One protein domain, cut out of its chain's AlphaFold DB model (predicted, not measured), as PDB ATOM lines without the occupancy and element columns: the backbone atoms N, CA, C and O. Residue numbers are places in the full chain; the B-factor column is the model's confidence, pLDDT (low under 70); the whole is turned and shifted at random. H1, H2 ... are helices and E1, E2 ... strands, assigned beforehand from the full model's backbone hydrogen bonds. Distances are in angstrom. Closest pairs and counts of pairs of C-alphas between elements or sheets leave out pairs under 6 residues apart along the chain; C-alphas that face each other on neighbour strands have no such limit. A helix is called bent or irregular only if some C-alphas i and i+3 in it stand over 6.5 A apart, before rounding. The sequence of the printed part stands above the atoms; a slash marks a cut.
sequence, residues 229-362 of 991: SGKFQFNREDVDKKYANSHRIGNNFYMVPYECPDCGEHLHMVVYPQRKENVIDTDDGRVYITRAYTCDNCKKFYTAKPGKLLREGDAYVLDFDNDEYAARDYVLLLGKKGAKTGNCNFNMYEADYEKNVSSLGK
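What this domain is: This is residues 229 to 362 of the 991 residues of an uncharacterized protein of Clostridium sp. CAG:253 (UniProt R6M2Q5). A strongly twisted sheet of six strands forms the body, with the helix H2 over one of its faces. The hairpin of E4 and E5 turns off from this sheet, E5 running on into E6 at 95 degrees, and the small helix H3 packs on E5, while the four-residue H1 is over the edge strand E2. The printed part has 134 residues, with three named helices and eight named strands in the order E1 H1 E2 E3 E4 E5 E6 E7 E8 H2 H3; both sheets, E1 E8 E7 E6 E3 E2 and E4 E5, are antiparallel. The class is mixed, helices and strands, with under half of the residues in named elements. The whole is compact, with a radius of gyration of the C-alphas of 14.2 A and spans of 39 by 31 by 27 A.

Where its parts are: E1, residues 229 to 231, begins at C-alpha 229 (45.884, 30.077, 16.656). H1 is residues 243 to 246. E2, residues 253 to 259, is 14.9 A long, and E3, residues 266 to 271, is 16.4 A. E4 is residues 278 to 282, 12.7 A, and E5 residues 285 to 289, 12.3 A. E6 is residues 291 to 294, E7 residues 301 to 304, and E8 residues 314 to 318, 13.7 A. H2, residues 324 to 335, is 16.1 A long. H3, residues 350 to 356, ends at C-alpha 356 (65.552, 28.563, 3.791); it is only just irregular, with C-alphas 351 and 354 6.8 A apart.

How they stand to each other: E1, an edge strand, pairs with E8 through N 230 and O 315, 2.9 A. E6, E7 and E8 form a meander, each strand the antiparallel neighbour of the one before, with N 316 and O 303 at 2.8 A and N 302 and O 293 at 2.8 A. E6 pairs with E3 through N 268 and O 294, 2.8 A. The hairpin E2 and E3 has N 267 and O 258 at 2.8 A. H2 is on one face of the sheet, in two layers, at a height over the sheet of 9.7 A; it runs along the strands, at 21 degrees to E6 on the local plane. H1 is on the sheet over E2, at a height of 7.9 A. In the hairpin E4 and E5, N 282 and O 285 are 2.8 A apart. The closest C-alphas of E5 and H3, Val 287 and Glu 350, are 5.5 A apart. H3 is not on the six-stranded sheet. Every O i to N i+4 pair of H2 is within hydrogen-bond range; H3 has 1 of 3, with 2 of 4 O i to N i+3 pairs, and H1 is too short for an i+4 pair.

The domain as a whole: The two C-alphas farthest apart, those of Tyr 243 and Lys 355, are 40.6 A apart. The printed part has no cut. The links E1 to H1 and H2 to H3 are long, with 11 and 14 residues. The mean pLDDT of the printed part is 79.7; 31 residues are under 70, among them residues 241 to 247, 320 to 330 and 354 to 362.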
ATOM      1  N   SER A 229      45.440  31.411  16.263       90.81
ATOM      2  CA  SER A 229      45.884  30.077  16.656       90.81
ATOM      3  C   SER A 229      44.777  29.291  17.352       90.81
ATOM      4  O   SER A 229      44.058  29.818  18.202       90.81
ATOM      5  N   GLY A 230      44.693  27.994  17.070       89.69
ATOM      6  CA  GLY A 230      43.816  27.080  17.790       89.69
ATOM      7  C   GLY A 230      44.247  25.622  17.666       89.69
ATOM      8  O   GLY A 230      45.146  25.272  16.902       89.69
ATOM      9  N   LYS A 231      43.579  24.765  18.442       91.62
ATOM     10  CA  LYS A 231      43.678  23.309  18.323       91.62
ATOM     11  C   LYS A 231      42.332  22.759  17.881       91.62
ATOM     12  O   LYS A 231      41.327  22.997  18.545       91.62
ATOM     13  N   PHE A 232      42.338  22.025  16.778       92.06
ATOM     14  CA  PHE A 232      41.144  21.515  16.113       92.06
ATOM     15  C   PHE A 232      41.282  20.013  15.861       92.06
ATOM     16  O   PHE A 232      42.385  19.520  15.637       92.06
ATOM     17  N   GLN A 233      40.169  19.282  15.863       91.12
ATOM     18  CA  GLN A 233      40.153  17.868  15.500       91.12
ATOM     19  C   GLN A 233      39.566  17.716  14.094       91.12
ATOM     20  O   GLN A 233      38.362  17.851  13.901       91.12
ATOM     21  N   PHE A 234      40.427  17.452  13.112       90.50
ATOM     22  CA  PHE A 234      40.016  17.218  11.728       90.50
ATOM     23  C   PHE A 234      39.818  15.717  11.492       90.50
ATOM     24  O   PHE A 234      40.789  14.970  11.346       90.50
ATOM     25  N   ASN A 235      38.558  15.283  11.454       87.19
ATOM     26  CA  ASN A 235      38.183  13.940  11.009       87.19
ATOM     27  C   ASN A 235      38.426  13.770   9.495       87.19
ATOM     28  O   ASN A 235      38.736  14.739   8.786       87.19
ATOM     29  N   ARG A 236      38.307  12.533   8.998       83.19
ATOM     30  CA  ARG A 236      38.537  12.204   7.589       83.19
ATOM     31  C   ARG A 236      37.672  11.043   7.092       83.19
ATOM     32  O   ARG A 236      37.754   9.943   7.638       83.19
ATOM     33  N   GLU A 237      37.021  11.253   5.949       83.50
ATOM     34  CA  GLU A 237      36.296  10.239   5.173       83.50
ATOM     35  C   GLU A 237      36.778  10.219   3.704       83.50
ATOM     36  O   GLU A 237      37.072  11.256   3.106       83.50
ATOM     37  N   ASP A 238      36.904   9.032   3.096       76.12
ATOM     38  CA  ASP A 238      37.471   8.875   1.745       76.12
ATOM     39  C   ASP A 238      36.454   9.197   0.625       76.12
ATOM     40  O   ASP A 238      35.663   8.357   0.191       76.12
ATOM     41  N   VAL A 239      36.537  10.418   0.089       70.69
ATOM     42  CA  VAL A 239      35.690  10.916  -1.014       70.69
ATOM     43  C   VAL A 239      36.066  10.302  -2.376       70.69
ATOM     44  O   VAL A 239      37.245  10.206  -2.730       70.69
ATOM     45  N   ASP A 240      35.074   9.970  -3.219       71.38
ATOM     46  CA  ASP A 240      35.318   9.562  -4.615       71.38
ATOM     47  C   ASP A 240      36.072  10.661  -5.388       71.38
ATOM     48  O   ASP A 240      35.600  11.791  -5.548       71.38
ATOM     49  N   LYS A 241      37.228  10.293  -5.957       62.81
ATOM     50  CA  LYS A 241      38.068  11.144  -6.813       62.81
ATOM     51  C   LYS A 241      37.300  11.806  -7.967       62.81
ATOM     52  O   LYS A 241      37.727  12.872  -8.418       62.81
ATOM     53  N   LYS A 242      36.201  11.225  -8.467       59.09
ATOM     54  CA  LYS A 242      35.318  11.887  -9.447       59.09
ATOM     55  C   LYS A 242      34.489  12.996  -8.798       59.09
ATOM     56  O   LYS A 242      34.553  14.135  -9.258       59.09
ATOM     57  N   TYR A 243      33.781  12.677  -7.715       64.31
ATOM     58  CA  TYR A 243      32.910  13.598  -6.977       64.31
ATOM     59  C   TYR A 243      33.679  14.804  -6.406       64.31
ATOM     60  O   TYR A 243      33.243  15.948  -6.555       64.31
ATOM     61  N   ALA A 244      34.875  14.574  -5.856       62.31
ATOM     62  CA  ALA A 244      35.750  15.623  -5.329       62.31
ATOM     63  C   ALA A 244      36.350  16.544  -6.414       62.31
ATOM     64  O   ALA A 244      36.759  17.666  -6.125       62.31
ATOM     65  N   ASN A 245      36.419  16.104  -7.681       60.22
ATOM     66  CA  ASN A 245      36.870  16.970  -8.779       60.22
ATOM     67  C   ASN A 245      35.737  17.799  -9.402       60.22
ATOM     68  O   ASN A 245      36.055  18.833  -9.999       60.22
ATOM     69  N   SER A 246      34.470  17.383  -9.266       57.00
ATOM     70  CA  SER A 246      33.298  18.169  -9.684       57.00
ATOM     71  C   SER A 246      32.862  19.201  -8.642       57.00
ATOM     72  O   SER A 246      32.410  20.275  -9.030       57.00
ATOM     73  N   HIS A 247      33.034  18.922  -7.346       65.38
ATOM     74  CA  HIS A 247      32.741  19.881  -6.277       65.38
ATOM     75  C   HIS A 247      33.943  20.807  -6.039       65.38
ATOM     76  O   HIS A 247      34.982  20.427  -5.492       65.38
ATOM     77  N   ARG A 248      33.807  22.033  -6.552       74.31
ATOM     78  CA  ARG A 248      34.803  23.108  -6.526       74.31
ATOM     79  C   ARG A 248      34.110  24.419  -6.197       74.31
ATOM     80  O   ARG A 248      33.013  24.669  -6.690       74.31
ATOM     81  N   ILE A 249      34.788  25.267  -5.434       77.62
ATOM     82  CA  ILE A 249      34.293  26.584  -5.027       77.62
ATOM     83  C   ILE A 249      35.287  27.669  -5.451       77.62
ATOM     84  O   ILE A 249      36.500  27.469  -5.395       77.62
ATOM     85  N   GLY A 250      34.775  28.812  -5.912       68.12
ATOM     86  CA  GLY A 250      35.588  29.936  -6.385       68.12
ATOM     87  C   GLY A 250      36.692  29.543  -7.380       68.12
ATOM     88  O   GLY A 250      36.474  28.770  -8.313       68.12
ATOM     89  N   ASN A 251      37.895  30.090  -7.182       66.62
ATOM     90  CA  ASN A 251      39.070  29.776  -7.995       66.62
ATOM     91  C   ASN A 251      39.893  28.655  -7.342       66.62
ATOM     92  O   ASN A 251      40.307  28.783  -6.198       66.62
ATOM     93  N   ASN A 252      40.219  27.600  -8.089       78.94
ATOM     94  CA  ASN A 252      41.191  26.550  -7.730       78.94
ATOM     95  C   ASN A 252      40.977  25.727  -6.439       78.94
ATOM     96  O   ASN A 252      41.630  24.690  -6.337       78.94
ATOM     97  N   PHE A 253      40.084  26.088  -5.512       86.44
ATOM     98  CA  PHE A 253      39.744  25.236  -4.367       86.44
ATOM     99  C   PHE A 253      39.030  23.955  -4.834       86.44
ATOM    100  O   PHE A 253      38.163  23.987  -5.714       86.44
ATOM    101  N   TYR A 254      39.396  22.815  -4.249       86.56
ATOM    102  CA  TYR A 254      38.793  21.507  -4.521       86.56
ATOM    103  C   TYR A 254      38.535  20.736  -3.228       86.56
ATOM    104  O   TYR A 254      39.320  20.832  -2.287       86.56
ATOM    105  N   MET A 255      37.440  19.979  -3.188       86.81
ATOM    106  CA  MET A 255      37.054  19.148  -2.044       86.81
ATOM    107  C   MET A 255      38.171  18.158  -1.657       86.81
ATOM    108  O   MET A 255      38.818  17.568  -2.528       86.81
ATOM    109  N   VAL A 256      38.397  17.980  -0.354       86.69
ATOM    110  CA  VAL A 256      39.378  17.043   0.220       86.69
ATOM    111  C   VAL A 256      38.736  16.126   1.271       86.69
ATOM    112  O   VAL A 256      37.715  16.500   1.835       86.69
ATOM    113  N   PRO A 257      39.348  14.965   1.586       86.12
ATOM    114  CA  PRO A 257      38.855  14.026   2.604       86.12
ATOM    115  C   PRO A 257      38.685  14.556   4.036       86.12
ATOM    116  O   PRO A 257      38.145  13.839   4.864       86.12
ATOM    117  N   TYR A 258      39.183  15.751   4.366       90.31
ATOM    118  CA  TYR A 258      39.121  16.295   5.727       90.31
ATOM    119  C   TYR A 258      37.779  16.972   6.006       90.31
ATOM    120  O   TYR A 258      37.312  17.775   5.200       90.31
ATOM    121  N   GLU A 259      37.203  16.706   7.171       92.06
ATOM    122  CA  GLU A 259      35.940  17.287   7.636       92.06
ATOM    123  C   GLU A 259      36.155  18.623   8.369       92.06
ATOM    124  O   GLU A 259      37.211  18.878   8.957       92.06
ATOM    125  N   CYS A 260      35.141  19.490   8.360       92.06
ATOM    126  CA  CYS A 260      35.125  20.716   9.151       92.06
ATOM    127  C   CYS A 260      34.907  20.399  10.645       92.06
ATOM    128  O   CYS A 260      33.887  19.787  10.971       92.06
ATOM    129  N   PRO A 261      35.771  20.872  11.567       91.56
ATOM    130  CA  PRO A 261      35.650  20.567  12.998       91.56
ATOM    131  C   PRO A 261      34.364  21.126  13.635       91.56
ATOM    132  O   PRO A 261      33.925  20.613  14.658       91.56
ATOM    133  N   ASP A 262      33.748  22.147  13.028       87.62
ATOM    134  CA  ASP A 262      32.509  22.764  13.520       87.62
ATOM    135  C   ASP A 262      31.223  22.076  13.019       87.62
ATOM    136  O   ASP A 262      30.161  22.292  13.604       87.62
ATOM    137  N   CYS A 263      31.257  21.320  11.907       90.12
ATOM    138  CA  CYS A 263      30.019  20.828  11.271       90.12
ATOM    139  C   CYS A 263      30.108  19.529  10.442       90.12
ATOM    140  O   CYS A 263      29.134  19.199   9.770       90.12
ATOM    141  N   GLY A 264      31.241  18.822  10.410       87.44
ATOM    142  CA  GLY A 264      31.407  17.546   9.685       87.44
ATOM    143  C   GLY A 264      31.499  17.636   8.151       87.44
ATOM    144  O   GLY A 264      32.063  16.754   7.518       87.44
ATOM    145  N   GLU A 265      31.017  18.712   7.525       88.88
ATOM    146  CA  GLU A 265      31.080  18.893   6.063       88.88
ATOM    147  C   GLU A 265      32.518  18.923   5.521       88.88
ATOM    148  O   GLU A 265      33.409  19.530   6.125       88.88
ATOM    149  N   HIS A 266      32.744  18.326   4.345       90.38
ATOM    150  CA  HIS A 266      34.078  18.239   3.745       90.38
ATOM    151  C   HIS A 266      34.687  19.621   3.440       90.38
ATOM    152  O   HIS A 266      34.097  20.489   2.780       90.38
ATOM    153  N   LEU A 267      35.935  19.803   3.862       92.31
ATOM    154  CA  LEU A 267      36.742  20.972   3.551       92.31
ATOM    155  C   LEU A 267      37.126  20.998   2.068       92.31
ATOM    156  O   LEU A 267      37.264  19.978   1.392       92.31
ATOM    157  N   HIS A 268      37.356  22.204   1.567       92.31
ATOM    158  CA  HIS A 268      37.912  22.458   0.246       92.31
ATOM    159  C   HIS A 268      39.306  23.069   0.410       92.31
ATOM    160  O   HIS A 268      39.481  24.004   1.189       92.31
ATOM    161  N   MET A 269      40.301  22.563  -0.319       91.25
ATOM    162  CA  MET A 269      41.707  22.969  -0.222       91.25
ATOM    163  C   MET A 269      42.181  23.696  -1.483       91.25
ATOM    164  O   MET A 269      41.836  23.313  -2.603       91.25
ATOM    165  N   VAL A 270      43.042  24.696  -1.301       89.94
ATOM    166  CA  VAL A 270      43.882  25.303  -2.340       89.94
ATOM    167  C   VAL A 270      45.362  25.069  -2.004       89.94
ATOM    168  O   VAL A 270      45.747  25.112  -0.835       89.94
ATOM    169  N   VAL A 271      46.200  24.840  -3.021       89.56
ATOM    170  CA  VAL A 271      47.663  24.706  -2.885       89.56
ATOM    171  C   VAL A 271      48.358  25.831  -3.651       89.56
ATOM    172  O   VAL A 271      48.005  26.118  -4.800       89.56
ATOM    173  N   TYR A 272      49.357  26.459  -3.036       88.88
ATOM    174  CA  TYR A 272      50.183  27.494  -3.658       88.88
ATOM    175  C   TYR A 272      51.463  26.874  -4.242       88.88
ATOM    176  O   TYR A 272      52.110  26.079  -3.556       88.88
ATOM    177  N   PRO A 273      51.866  27.200  -5.488       83.94
ATOM    178  CA  PRO A 273      53.100  26.672  -6.073       83.94
ATOM    179  C   PRO A 273      54.352  27.087  -5.288       83.94
ATOM    180  O   PRO A 273      54.382  28.165  -4.701       83.94
ATOM    181  N   GLN A 274      55.415  26.281  -5.364       81.81
ATOM    182  CA  GLN A 274      56.716  26.617  -4.773       81.81
ATOM    183  C   GLN A 274      57.256  27.963  -5.284       81.81
ATOM    184  O   GLN A 274      57.234  28.238  -6.490       81.81
ATOM    185  N   ARG A 275      57.783  28.773  -4.359       78.06
ATOM    186  CA  ARG A 275      58.216  30.173  -4.548       78.06
ATOM    187  C   ARG A 275      57.083  31.119  -4.980       78.06
ATOM    188  O   ARG A 275      57.343  32.173  -5.562       78.06
ATOM    189  N   LYS A 276      55.831  30.730  -4.723       82.31
ATOM    190  CA  LYS A 276      54.587  31.496  -4.949       82.31
ATOM    191  C   LYS A 276      53.569  31.284  -3.818       82.31
ATOM    192  O   LYS A 276      52.386  31.575  -3.998       82.31
ATOM    193  N   GLU A 277      54.036  30.783  -2.676       85.62
ATOM    194  CA  GLU A 277      53.333  30.713  -1.399       85.62
ATOM    195  C   GLU A 277      52.650  32.054  -1.080       85.62
ATOM    196  O   GLU A 277      53.199  33.131  -1.333       85.62
ATOM    197  N   ASN A 278      51.429  31.998  -0.546       81.62
ATOM    198  CA  ASN A 278      50.723  33.206  -0.132       81.62
ATOM    199  C   ASN A 278      51.189  33.630   1.269       81.62
ATOM    200  O   ASN A 278      51.449  32.771   2.098       81.62
ATOM    201  N   VAL A 279      51.251  34.931   1.554       84.62
ATOM    202  CA  VAL A 279      51.487  35.430   2.920       84.62
ATOM    203  C   VAL A 279      50.144  35.698   3.597       84.62
ATOM    204  O   VAL A 279      49.229  36.226   2.955       84.62
ATOM    205  N   ILE A 280      50.039  35.337   4.873       81.19
ATOM    206  CA  ILE A 280      48.970  35.750   5.788       81.19
ATOM    207  C   ILE A 280      49.571  36.352   7.061       81.19
ATOM    208  O   ILE A 280      50.690  36.007   7.452       81.19
ATOM    209  N   ASP A 281      48.808  37.224   7.709       79.88
ATOM    210  CA  ASP A 281      49.087  37.722   9.052       79.88
ATOM    211  C   ASP A 281      48.385  36.815  10.078       79.88
ATOM    212  O   ASP A 281      47.204  36.492   9.928       79.88
ATOM    213  N   THR A 282      49.098  36.382  11.114       82.44
ATOM    214  CA  THR A 282      48.601  35.515  12.193       82.44
ATOM    215  C   THR A 282      48.938  36.108  13.560       82.44
ATOM    216  O   THR A 282      49.688  37.087  13.660       82.44
ATOM    217  N   ASP A 283      48.379  35.560  14.638       80.94
ATOM    218  CA  ASP A 283      48.760  35.930  16.007       80.94
ATOM    219  C   ASP A 283      50.249  35.720  16.319       80.94
ATOM    220  O   ASP A 283      50.837  36.604  16.945       80.94
ATOM    221  N   ASP A 284      50.865  34.668  15.776       80.81
ATOM    222  CA  ASP A 284      52.314  34.408  15.833       80.81
ATOM    223  C   ASP A 284      53.167  35.293  14.883       80.81
ATOM    224  O   ASP A 284      54.397  35.210  14.901       80.81
ATOM    225  N   GLY A 285      52.560  36.128  14.028       81.31
ATOM    226  CA  GLY A 285      53.256  36.995  13.063       81.31
ATOM    227  C   GLY A 285      52.950  36.658  11.598       81.31
ATOM    228  O   GLY A 285      51.869  36.186  11.273       81.31
ATOM    229  N   ARG A 286      53.871  36.939  10.666       81.88
ATOM    230  CA  ARG A 286      53.633  36.694   9.227       81.88
ATOM    231  C   ARG A 286      54.085  35.306   8.794       81.88
ATOM    232  O   ARG A 286      55.219  34.898   9.057       81.88
ATOM    233  N   VAL A 287      53.204  34.599   8.086       85.31
ATOM    234  CA  VAL A 287      53.391  33.200   7.677       85.31
ATOM    235  C   VAL A 287      53.219  33.057   6.165       85.31
ATOM    236  O   VAL A 287      52.189  33.430   5.602       85.31
ATOM    237  N   TYR A 288      54.215  32.462   5.508       88.12
ATOM    238  CA  TYR A 288      54.087  31.916   4.160       88.12
ATOM    239  C   TYR A 288      53.331  30.591   4.224       88.12
ATOM    240  O   TYR A 288      53.818  29.600   4.779       88.12
ATOM    241  N   ILE A 289      52.142  30.571   3.632       90.06
ATOM    242  CA  ILE A 289      51.289  29.395   3.540       90.06
ATOM    243  C   ILE A 289      51.415  28.711   2.177       90.06
ATOM    244  O   ILE A 289      51.359  29.319   1.106       90.06
ATOM    245  N   THR A 290      51.561  27.395   2.251       89.75
ATOM    246  CA  THR A 290      51.631  26.446   1.132       89.75
ATOM    247  C   THR A 290      50.254  25.906   0.759       89.75
ATOM    248  O   THR A 290      50.025  25.530  -0.391       89.75
ATOM    249  N   ARG A 291      49.323  25.916   1.721       90.56
ATOM    250  CA  ARG A 291      47.939  25.446   1.614       90.56
ATOM    251  C   ARG A 291      47.001  26.398   2.348       90.56
ATOM    252  O   ARG A 291      47.398  27.019   3.333       90.56
ATOM    253  N   ALA A 292      45.749  26.449   1.921       93.00
ATOM    254  CA  ALA A 292      44.641  26.897   2.761       93.00
ATOM    255  C   ALA A 292      43.439  25.976   2.544       93.00
ATOM    256  O   ALA A 292      43.237  25.461   1.443       93.00
ATOM    257  N   TYR A 293      42.649  25.792   3.591       93.50
ATOM    258  CA  TYR A 293      41.430  24.997   3.611       93.50
ATOM    259  C   TYR A 293      40.254  25.909   3.963       93.50
ATOM    260  O   TYR A 293      40.443  26.925   4.629       93.50
ATOM    261  N   THR A 294      39.042  25.566   3.544       92.81
ATOM    262  CA  THR A 294      37.819  26.286   3.927       92.81
ATOM    263  C   THR A 294      36.610  25.357   3.945       92.81
ATOM    264  O   THR A 294      36.565  24.377   3.201       92.81
ATOM    265  N   CYS A 295      35.637  25.652   4.806       91.19
ATOM    266  CA  CYS A 295      34.342  24.978   4.824       91.19
ATOM    267  C   CYS A 295      33.305  25.853   4.113       91.19
ATOM    268  O   CYS A 295      33.046  26.972   4.558       91.19
ATOM    269  N   ASP A 296      32.661  25.348   3.055       85.88
ATOM    270  CA  ASP A 296      31.622  26.127   2.366       85.88
ATOM    271  C   ASP A 296      30.311  26.226   3.171       85.88
ATOM    272  O   ASP A 296      29.498  27.101   2.893       85.88
ATOM    273  N   ASN A 297      30.110  25.413   4.214       85.81
ATOM    274  CA  ASN A 297      28.993  25.602   5.143       85.81
ATOM    275  C   ASN A 297      29.312  26.706   6.173       85.81
ATOM    276  O   ASN A 297      28.678  27.755   6.180       85.81
ATOM    277  N   CYS A 298      30.358  26.522   6.988       84.25
ATOM    278  CA  CYS A 298      30.714  27.458   8.067       84.25
ATOM    279  C   CYS A 298      31.396  28.760   7.607       84.25
ATOM    280  O   CYS A 298      31.637  29.631   8.436       84.25
ATOM    281  N   LYS A 299      31.795  28.876   6.333       83.12
ATOM    282  CA  LYS A 299      32.541  30.016   5.752       83.12
ATOM    283  C   LYS A 299      33.894  30.355   6.413       83.12
ATOM    284  O   LYS A 299      34.510  31.360   6.066       83.12
ATOM    285  N   LYS A 300      34.394  29.498   7.309       89.25
ATOM    286  CA  LYS A 300      35.712  29.622   7.955       89.25
ATOM    287  C   LYS A 300      36.839  29.077   7.083       89.25
ATOM    288  O   LYS A 300      36.615  28.243   6.198       89.25
ATOM    289  N   PHE A 301      38.059  29.511   7.377       92.00
ATOM    290  CA  PHE A 301      39.289  29.084   6.716       92.00
ATOM    291  C   PHE A 301      40.281  28.529   7.739       92.00
ATOM    292  O   PHE A 301      40.356  29.025   8.859       92.00
ATOM    293  N   TYR A 302      41.060  27.524   7.338       94.75
ATOM    294  CA  TYR A 302      42.034  26.832   8.183       94.75
ATOM    295  C   TYR A 302      43.370  26.650   7.454       94.75
ATOM    296  O   TYR A 302      43.404  26.477   6.231       94.75
ATOM    297  N   THR A 303      44.484  26.656   8.182       94.50
ATOM    298  CA  THR A 303      45.793  26.218   7.666       94.50
ATOM    299  C   THR A 303      46.711  25.801   8.814       94.50
ATOM    300  O   THR A 303      46.685  26.416   9.876       94.50
ATOM    301  N   ALA A 304      47.506  24.743   8.634       93.75
ATOM    302  CA  ALA A 304      48.374  24.216   9.690       93.75
ATOM    303  C   ALA A 304      49.450  25.233  10.123       93.75
ATOM    304  O   ALA A 304      49.879  26.076   9.325       93.75
ATOM    305  N   LYS A 305      49.933  25.143  11.367       93.00
ATOM    306  CA  LYS A 305      51.079  25.952  11.814       93.00
ATOM    307  C   LYS A 305      52.372  25.615  11.044       93.00
ATOM    308  O   LYS A 305      52.453  24.577  10.376       93.00
ATOM    309  N   PRO A 306      53.409  26.471  11.090       91.25
ATOM    310  CA  PRO A 306      54.676  26.185  10.431       91.25
ATOM    311  C   PRO A 306      55.293  24.854  10.866       91.25
ATOM    312  O   PRO A 306      55.334  24.526  12.049       91.25
ATOM    313  N   GLY A 307      55.746  24.067   9.888       85.31
ATOM    314  CA  GLY A 307      56.263  22.711  10.117       85.31
ATOM    315  C   GLY A 307      55.232  21.645  10.529       85.31
ATOM    316  O   GLY A 307      55.650  20.541  10.870       85.31
ATOM    317  N   LYS A 308      53.920  21.937  10.506       89.62
ATOM    318  CA  LYS A 308      52.845  21.009  10.910       89.62
ATOM    319  C   LYS A 308      52.003  20.480   9.749       89.62
ATOM    320  O   LYS A 308      51.819  21.156   8.735       89.62
ATOM    321  N   LEU A 309      51.480  19.268   9.921       88.12
ATOM    322  CA  LEU A 309      50.407  18.686   9.107       88.12
ATOM    323  C   LEU A 309      49.032  19.136   9.633       88.12
ATOM    324  O   LEU A 309      48.877  19.355  10.835       88.12
ATOM    325  N   LEU A 310      48.012  19.223   8.773       90.81
ATOM    326  CA  LEU A 310      46.656  19.607   9.204       90.81
ATOM    327  C   LEU A 310      46.088  18.593  10.209       90.81
ATOM    328  O   LEU A 310      45.491  18.987  11.209       90.81
ATOM    329  N   ARG A 311      46.344  17.295   9.997       87.12
ATOM    330  CA  ARG A 311      45.910  16.212  10.903       87.12
ATOM    331  C   ARG A 311      46.464  16.304  12.334       87.12
ATOM    332  O   ARG A 311      45.978  15.595  13.204       87.12
ATOM    333  N   GLU A 312      47.496  17.116  12.583       87.25
ATOM    334  CA  GLU A 312      48.028  17.347  13.938       87.25
ATOM    335  C   GLU A 312      47.187  18.355  14.742       87.25
ATOM    336  O   GLU A 312      47.427  18.538  15.934       87.25
ATOM    337  N   GLY A 313      46.215  19.018  14.107       86.00
ATOM    338  CA  GLY A 313      45.236  19.893  14.752       86.00
ATOM    339  C   GLY A 313      45.741  21.277  15.165       86.00
ATOM    340  O   GLY A 313      44.924  22.169  15.387       86.00
ATOM    341  N   ASP A 314      47.058  21.477  15.246       92.69
ATOM    342  CA  ASP A 314      47.705  22.757  15.557       92.69
ATOM    343  C   ASP A 314      47.711  23.658  14.307       92.69
ATOM    344  O   ASP A 314      48.509  23.483  13.375       92.69
ATOM    345  N   ALA A 315      46.749  24.580  14.244       94.31
ATOM    346  CA  ALA A 315      46.408  25.323  13.037       94.31
ATOM    347  C   ALA A 315      45.962  26.758  13.345       94.31
ATOM    348  O   ALA A 315      45.517  27.072  14.450       94.31
ATOM    349  N   TYR A 316      46.037  27.624  12.338       94.56
ATOM    350  CA  TYR A 316      45.371  28.920  12.358       94.56
ATOM    351  C   TYR A 316      43.974  28.813  11.746       94.56
ATOM    352  O   TYR A 316      43.793  28.148  10.720       94.56
ATOM    353  N   VAL A 317      43.016  29.525  12.335       93.06
ATOM    354  CA  VAL A 317      41.660  29.732  11.815       93.06
ATOM    355  C   VAL A 317      41.442  31.201  11.456       93.06
ATOM    356  O   VAL A 317      41.931  32.103  12.136       93.06
ATOM    357  N   LEU A 318      40.666  31.446  10.405       84.56
ATOM    358  CA  LEU A 318      40.050  32.737  10.122       84.56
ATOM    359  C   LEU A 318      38.538  32.528   9.997       84.56
ATOM    360  O   LEU A 318      38.077  31.754   9.156       84.56
ATOM    361  N   ASP A 319      37.781  33.212  10.850       80.44
ATOM    362  CA  ASP A 319      36.319  33.214  10.848       80.44
ATOM    363  C   ASP A 319      35.814  34.505  10.182       80.44
ATOM    364  O   ASP A 319      36.390  35.575  10.380       80.44
ATOM    365  N   PHE A 320      34.754  34.396   9.383       65.62
ATOM    366  CA  PHE A 320      34.109  35.523   8.697       65.62
ATOM    367  C   PHE A 320      32.819  35.978   9.386       65.62
ATOM    368  O   PHE A 320      32.067  36.773   8.825       65.62
ATOM    369  N   ASP A 321      32.531  35.476  10.589       58.62
ATOM    370  CA  ASP A 321      31.359  35.868  11.374       58.62
ATOM    371  C   ASP A 321      30.028  35.646  10.607       58.62
ATOM    372  O   ASP A 321      29.051  36.375  10.790       58.62
ATOM    373  N   ASN A 322      29.982  34.610   9.758       51.94
ATOM    374  CA  ASN A 322      28.905  34.298   8.803       51.94
ATOM    375  C   ASN A 322      28.628  35.371   7.719       51.94
ATOM    376  O   ASN A 322      27.550  35.360   7.117       51.94
ATOM    377  N   ASP A 323      29.571  36.270   7.409       53.53
ATOM    378  CA  ASP A 323      29.503  37.104   6.199       53.53
ATOM    379  C   ASP A 323      29.821  36.254   4.953       53.53
ATOM    380  O   ASP A 323      30.975  36.043   4.567       53.53
ATOM    381  N   GLU A 324      28.767  35.728   4.320       54.81
ATOM    382  CA  GLU A 324      28.890  34.906   3.113       54.81
ATOM    383  C   GLU A 324      29.575  35.622   1.939       54.81
ATOM    384  O   GLU A 324      30.153  34.946   1.084       54.81
ATOM    385  N   TYR A 325      29.482  36.953   1.842       48.53
ATOM    386  CA  TYR A 325      30.043  37.702   0.717       48.53
ATOM    387  C   TYR A 325      31.540  37.914   0.911       48.53
ATOM    388  O   TYR A 325      32.320  37.535   0.036       48.53
ATOM    389  N   ALA A 326      31.953  38.395   2.086       54.25
ATOM    390  CA  ALA A 326      33.366  38.544   2.430       54.25
ATOM    391  C   ALA A 326      34.117  37.200   2.349       54.25
ATOM    392  O   ALA A 326      35.212  37.133   1.785       54.25
ATOM    393  N   ALA A 327      33.497  36.108   2.811       59.75
ATOM    394  CA  ALA A 327      34.063  34.770   2.673       59.75
ATOM    395  C   ALA A 327      34.193  34.332   1.201       59.75
ATOM    396  O   ALA A 327      35.258  33.856   0.803       59.75
ATOM    397  N   ARG A 328      33.155  34.515   0.366       61.34
ATOM    398  CA  ARG A 328      33.202  34.186  -1.078       61.34
ATOM    399  C   ARG A 328      34.304  34.959  -1.805       61.34
ATOM    400  O   ARG A 328      35.062  34.352  -2.567       61.34
ATOM    401  N   ASP A 329      34.441  36.254  -1.537       55.53
ATOM    402  CA  ASP A 329      35.495  37.082  -2.128       55.53
ATOM    403  C   ASP A 329      36.892  36.644  -1.664       55.53
ATOM    404  O   ASP A 329      37.834  36.618  -2.463       55.53
ATOM    405  N   TYR A 330      37.036  36.190  -0.415       68.75
ATOM    406  CA  TYR A 330      38.299  35.639   0.076       68.75
ATOM    407  C   TYR A 330      38.650  34.276  -0.550       68.75
ATOM    408  O   TYR A 330      39.814  34.064  -0.908       68.75
ATOM    409  N   VAL A 331      37.670  33.394  -0.812       71.00
ATOM    410  CA  VAL A 331      37.880  32.180  -1.638       71.00
ATOM    411  C   VAL A 331      38.405  32.569  -3.028       71.00
ATOM    412  O   VAL A 331      39.356  31.962  -3.528       71.00
ATOM    413  N   LEU A 332      37.834  33.599  -3.661       66.81
ATOM    414  CA  LEU A 332      38.290  34.073  -4.973       66.81
ATOM    415  C   LEU A 332      39.708  34.668  -4.924       66.81
ATOM    416  O   LEU A 332      40.497  34.400  -5.838       66.81
ATOM    417  N   LEU A 333      40.042  35.428  -3.874       68.12
ATOM    418  CA  LEU A 333      41.341  36.080  -3.670       68.12
ATOM    419  C   LEU A 333      42.467  35.072  -3.413       68.12
ATOM    420  O   LEU A 333      43.483  35.104  -4.115       68.12
ATOM    421  N   LEU A 334      42.285  34.163  -2.452       74.88
ATOM    422  CA  LEU A 334      43.235  33.081  -2.170       74.88
ATOM    423  C   LEU A 334      43.375  32.167  -3.397       74.88
ATOM    424  O   LEU A 334      44.477  31.913  -3.894       74.88
ATOM    425  N   GLY A 335      42.240  31.764  -3.967       75.19
ATOM    426  CA  GLY A 335      42.160  30.882  -5.124       75.19
ATOM    427  C   GLY A 335      42.889  31.390  -6.373       75.19
ATOM    428  O   GLY A 335      43.417  30.593  -7.150       75.19
ATOM    429  N   LYS A 336      42.987  32.715  -6.550       72.06
ATOM    430  CA  LYS A 336      43.688  33.373  -7.671       72.06
ATOM    431  C   LYS A 336      45.208  33.153  -7.670       72.06
ATOM    432  O   LYS A 336      45.826  33.265  -8.729       72.06
ATOM    433  N   LYS A 337      45.817  32.857  -6.514       73.88
ATOM    434  CA  LYS A 337      47.253  32.513  -6.396       73.88
ATOM    435  C   LYS A 337      47.508  31.000  -6.392       73.88
ATOM    436  O   LYS A 337      48.634  30.577  -6.651       73.88
ATOM    437  N   GLY A 338      46.487  30.201  -6.089       80.50
ATOM    438  CA  GLY A 338      46.579  28.745  -6.059       80.50
ATOM    439  C   GLY A 338      46.661  28.087  -7.438       80.50
ATOM    440  O   GLY A 338      46.359  28.699  -8.463       80.50
ATOM    441  N   ALA A 339      47.042  26.811  -7.462       78.69
ATOM    442  CA  ALA A 339      47.013  25.962  -8.652       78.69
ATOM    443  C   ALA A 339      46.825  24.484  -8.272       78.69
ATOM    444  O   ALA A 339      47.177  24.073  -7.168       78.69
ATOM    445  N   LYS A 340      46.345  23.648  -9.205       73.56
ATOM    446  CA  LYS A 340      46.328  22.183  -9.028       73.56
ATOM    447  C   LYS A 340      47.740  21.604  -9.230       73.56
ATOM    448  O   LYS A 340      48.044  21.027 -10.270       73.56
ATOM    449  N   THR A 341      48.608  21.802  -8.240       75.69
ATOM    450  CA  THR A 341      49.990  21.299  -8.177       75.69
ATOM    451  C   THR A 341      50.301  20.785  -6.773       75.69
ATOM    452  O   THR A 341      49.696  21.237  -5.807       75.69
ATOM    453  N   GLY A 342      51.275  19.882  -6.646       73.62
ATOM    454  CA  GLY A 342      51.888  19.593  -5.349       73.62
ATOM    455  C   GLY A 342      52.842  20.717  -4.930       73.62
ATOM    456  O   GLY A 342      53.485  21.337  -5.785       73.62
ATOM    457  N   ASN A 343      52.948  20.952  -3.623       83.31
ATOM    458  CA  ASN A 343      54.017  21.736  -3.008       83.31
ATOM    459  C   ASN A 343      54.536  20.969  -1.783       83.31
ATOM    460  O   ASN A 343      53.815  20.824  -0.796       83.31
ATOM    461  N   CYS A 344      55.771  20.467  -1.844       78.81
ATOM    462  CA  CYS A 344      56.351  19.649  -0.774       78.81
ATOM    463  C   CYS A 344      56.957  20.457   0.384       78.81
ATOM    464  O   CYS A 344      57.617  19.882   1.250       78.81
ATOM    465  N   ASN A 345      56.711  21.768   0.426       83.25
ATOM    466  CA  ASN A 345      57.001  22.612   1.577       83.25
ATOM    467  C   ASN A 345      55.888  22.491   2.639       83.25
ATOM    468  O   ASN A 345      54.714  22.263   2.320       83.25
ATOM    469  N   PHE A 346      56.264  22.706   3.900       87.75
ATOM    470  CA  PHE A 346      55.346  23.104   4.970       87.75
ATOM    471  C   PHE A 346      55.122  24.623   4.939       87.75
ATOM    472  O   PHE A 346      55.863  25.353   4.281       87.75
ATOM    473  N   ASN A 347      54.141  25.109   5.703       89.81
ATOM    474  CA  ASN A 347      54.042  26.534   6.032       89.81
ATOM    475  C   ASN A 347      55.298  26.996   6.802       89.81
ATOM    476  O   ASN A 347      55.921  26.192   7.505       89.81
ATOM    477  N   MET A 348      55.680  28.271   6.674       87.75
ATOM    478  CA  MET A 348      56.902  28.838   7.272       87.75
ATOM    479  C   MET A 348      56.686  30.273   7.762       87.75
ATOM    480  O   MET A 348      56.030  31.057   7.082       87.75
ATOM    481  N   TYR A 349      57.286  30.651   8.894       87.38
ATOM    482  CA  TYR A 349      57.352  32.057   9.310       87.38
ATOM    483  C   TYR A 349      58.205  32.876   8.333       87.38
ATOM    484  O   TYR A 349      59.221  32.395   7.830       87.38
ATOM    485  N   GLU A 350      57.829  34.132   8.090       83.44
ATOM    486  CA  GLU A 350      58.549  35.045   7.190       83.44
ATOM    487  C   GLU A 350      60.034  35.191   7.567       83.44
ATOM    488  O   GLU A 350      60.900  35.093   6.699       83.44
ATOM    489  N   ALA A 351      60.327  35.318   8.865       79.94
ATOM    490  CA  ALA A 351      61.685  35.453   9.394       79.94
ATOM    491  C   ALA A 351      62.588  34.230   9.130       79.94
ATOM    492  O   ALA A 351      63.813  34.358   9.171       79.94
ATOM    493  N   ASP A 352      62.013  33.056   8.855       79.81
ATOM    494  CA  ASP A 352      62.748  31.828   8.529       79.81
ATOM    495  C   ASP A 352      62.662  31.454   7.051       79.81
ATOM    496  O   ASP A 352      63.481  30.667   6.571       79.81
ATOM    497  N   TYR A 353      61.712  32.031   6.313       75.31
ATOM    498  CA  TYR A 353      61.512  31.764   4.897       75.31
ATOM    499  C   TYR A 353      62.752  32.148   4.084       75.31
ATOM    500  O   TYR A 353      63.335  31.277   3.442       75.31
ATOM    501  N   GLU A 354      63.226  33.398   4.175       67.56
ATOM    502  CA  GLU A 354      64.371  33.893   3.382       67.56
ATOM    503  C   GLU A 354      65.654  33.074   3.600       67.56
ATOM    504  O   GLU A 354      66.349  32.737   2.639       67.56
ATOM    505  N   LYS A 355      65.913  32.660   4.846       66.50
ATOM    506  CA  LYS A 355      67.061  31.815   5.228       66.50
ATOM    507  C   LYS A 355      67.011  30.412   4.600       66.50
ATOM    508  O   LYS A 355      68.051  29.777   4.455       66.50
ATOM    509  N   ASN A 356      65.817  29.933   4.237       64.25
ATOM    510  CA  ASN A 356      65.552  28.563   3.791       64.25
ATOM    511  C   ASN A 356      65.015  28.455   2.343       64.25
ATOM    512  O   ASN A 356      64.741  27.352   1.871       64.25
ATOM    513  N   VAL A 357      64.926  29.548   1.567       57.94
ATOM    514  CA  VAL A 357      64.525  29.499   0.131       57.94
ATOM    515  C   VAL A 357      65.471  28.623  -0.721       57.94
ATOM    516  O   VAL A 357      65.098  28.111  -1.787       57.94
ATOM    517  N   SER A 358      66.704  28.437  -0.247       52.12
ATOM    518  CA  SER A 358      67.739  27.564  -0.811       52.12
ATOM    519  C   SER A 358      67.581  26.081  -0.438       52.12
ATOM    520  O   SER A 358      68.083  25.230  -1.171       52.12
ATOM    521  N   SER A 359      66.874  25.763   0.653       55.72
ATOM    522  CA  SER A 359      66.687  24.412   1.210       55.72
ATOM    523  C   SER A 359      65.258  23.861   1.059       55.72
ATOM    524  O   SER A 359      64.975  22.771   1.558       55.72
ATOM    525  N   LEU A 360      64.375  24.580   0.343       58.78
ATOM    526  CA  LEU A 360      62.988  24.181   0.055       58.78
ATOM    527  C   LEU A 360      62.870  22.736  -0.462       58.78
ATOM    528  O   LEU A 360      63.762  22.208  -1.129       58.78
ATOM    529  N   GLY A 361      61.736  22.109  -0.146       59.50
ATOM    530  CA  GLY A 361      61.560  20.662  -0.106       59.50
ATOM    531  C   GLY A 361      62.034  19.910  -1.352       59.50
ATOM    532  O   GLY A 361      61.614  20.180  -2.480       59.50
ATOM    533  N   LYS A 362      62.858  18.883  -1.124       65.12
ATOM    534  CA  LYS A 362      63.237  17.895  -2.144       65.12
ATOM    535  C   LYS A 362      61.996  17.148  -2.641       65.12
ATOM    536  O   LYS A 362      61.134  16.760  -1.848       65.12
TER     537      LYS A 362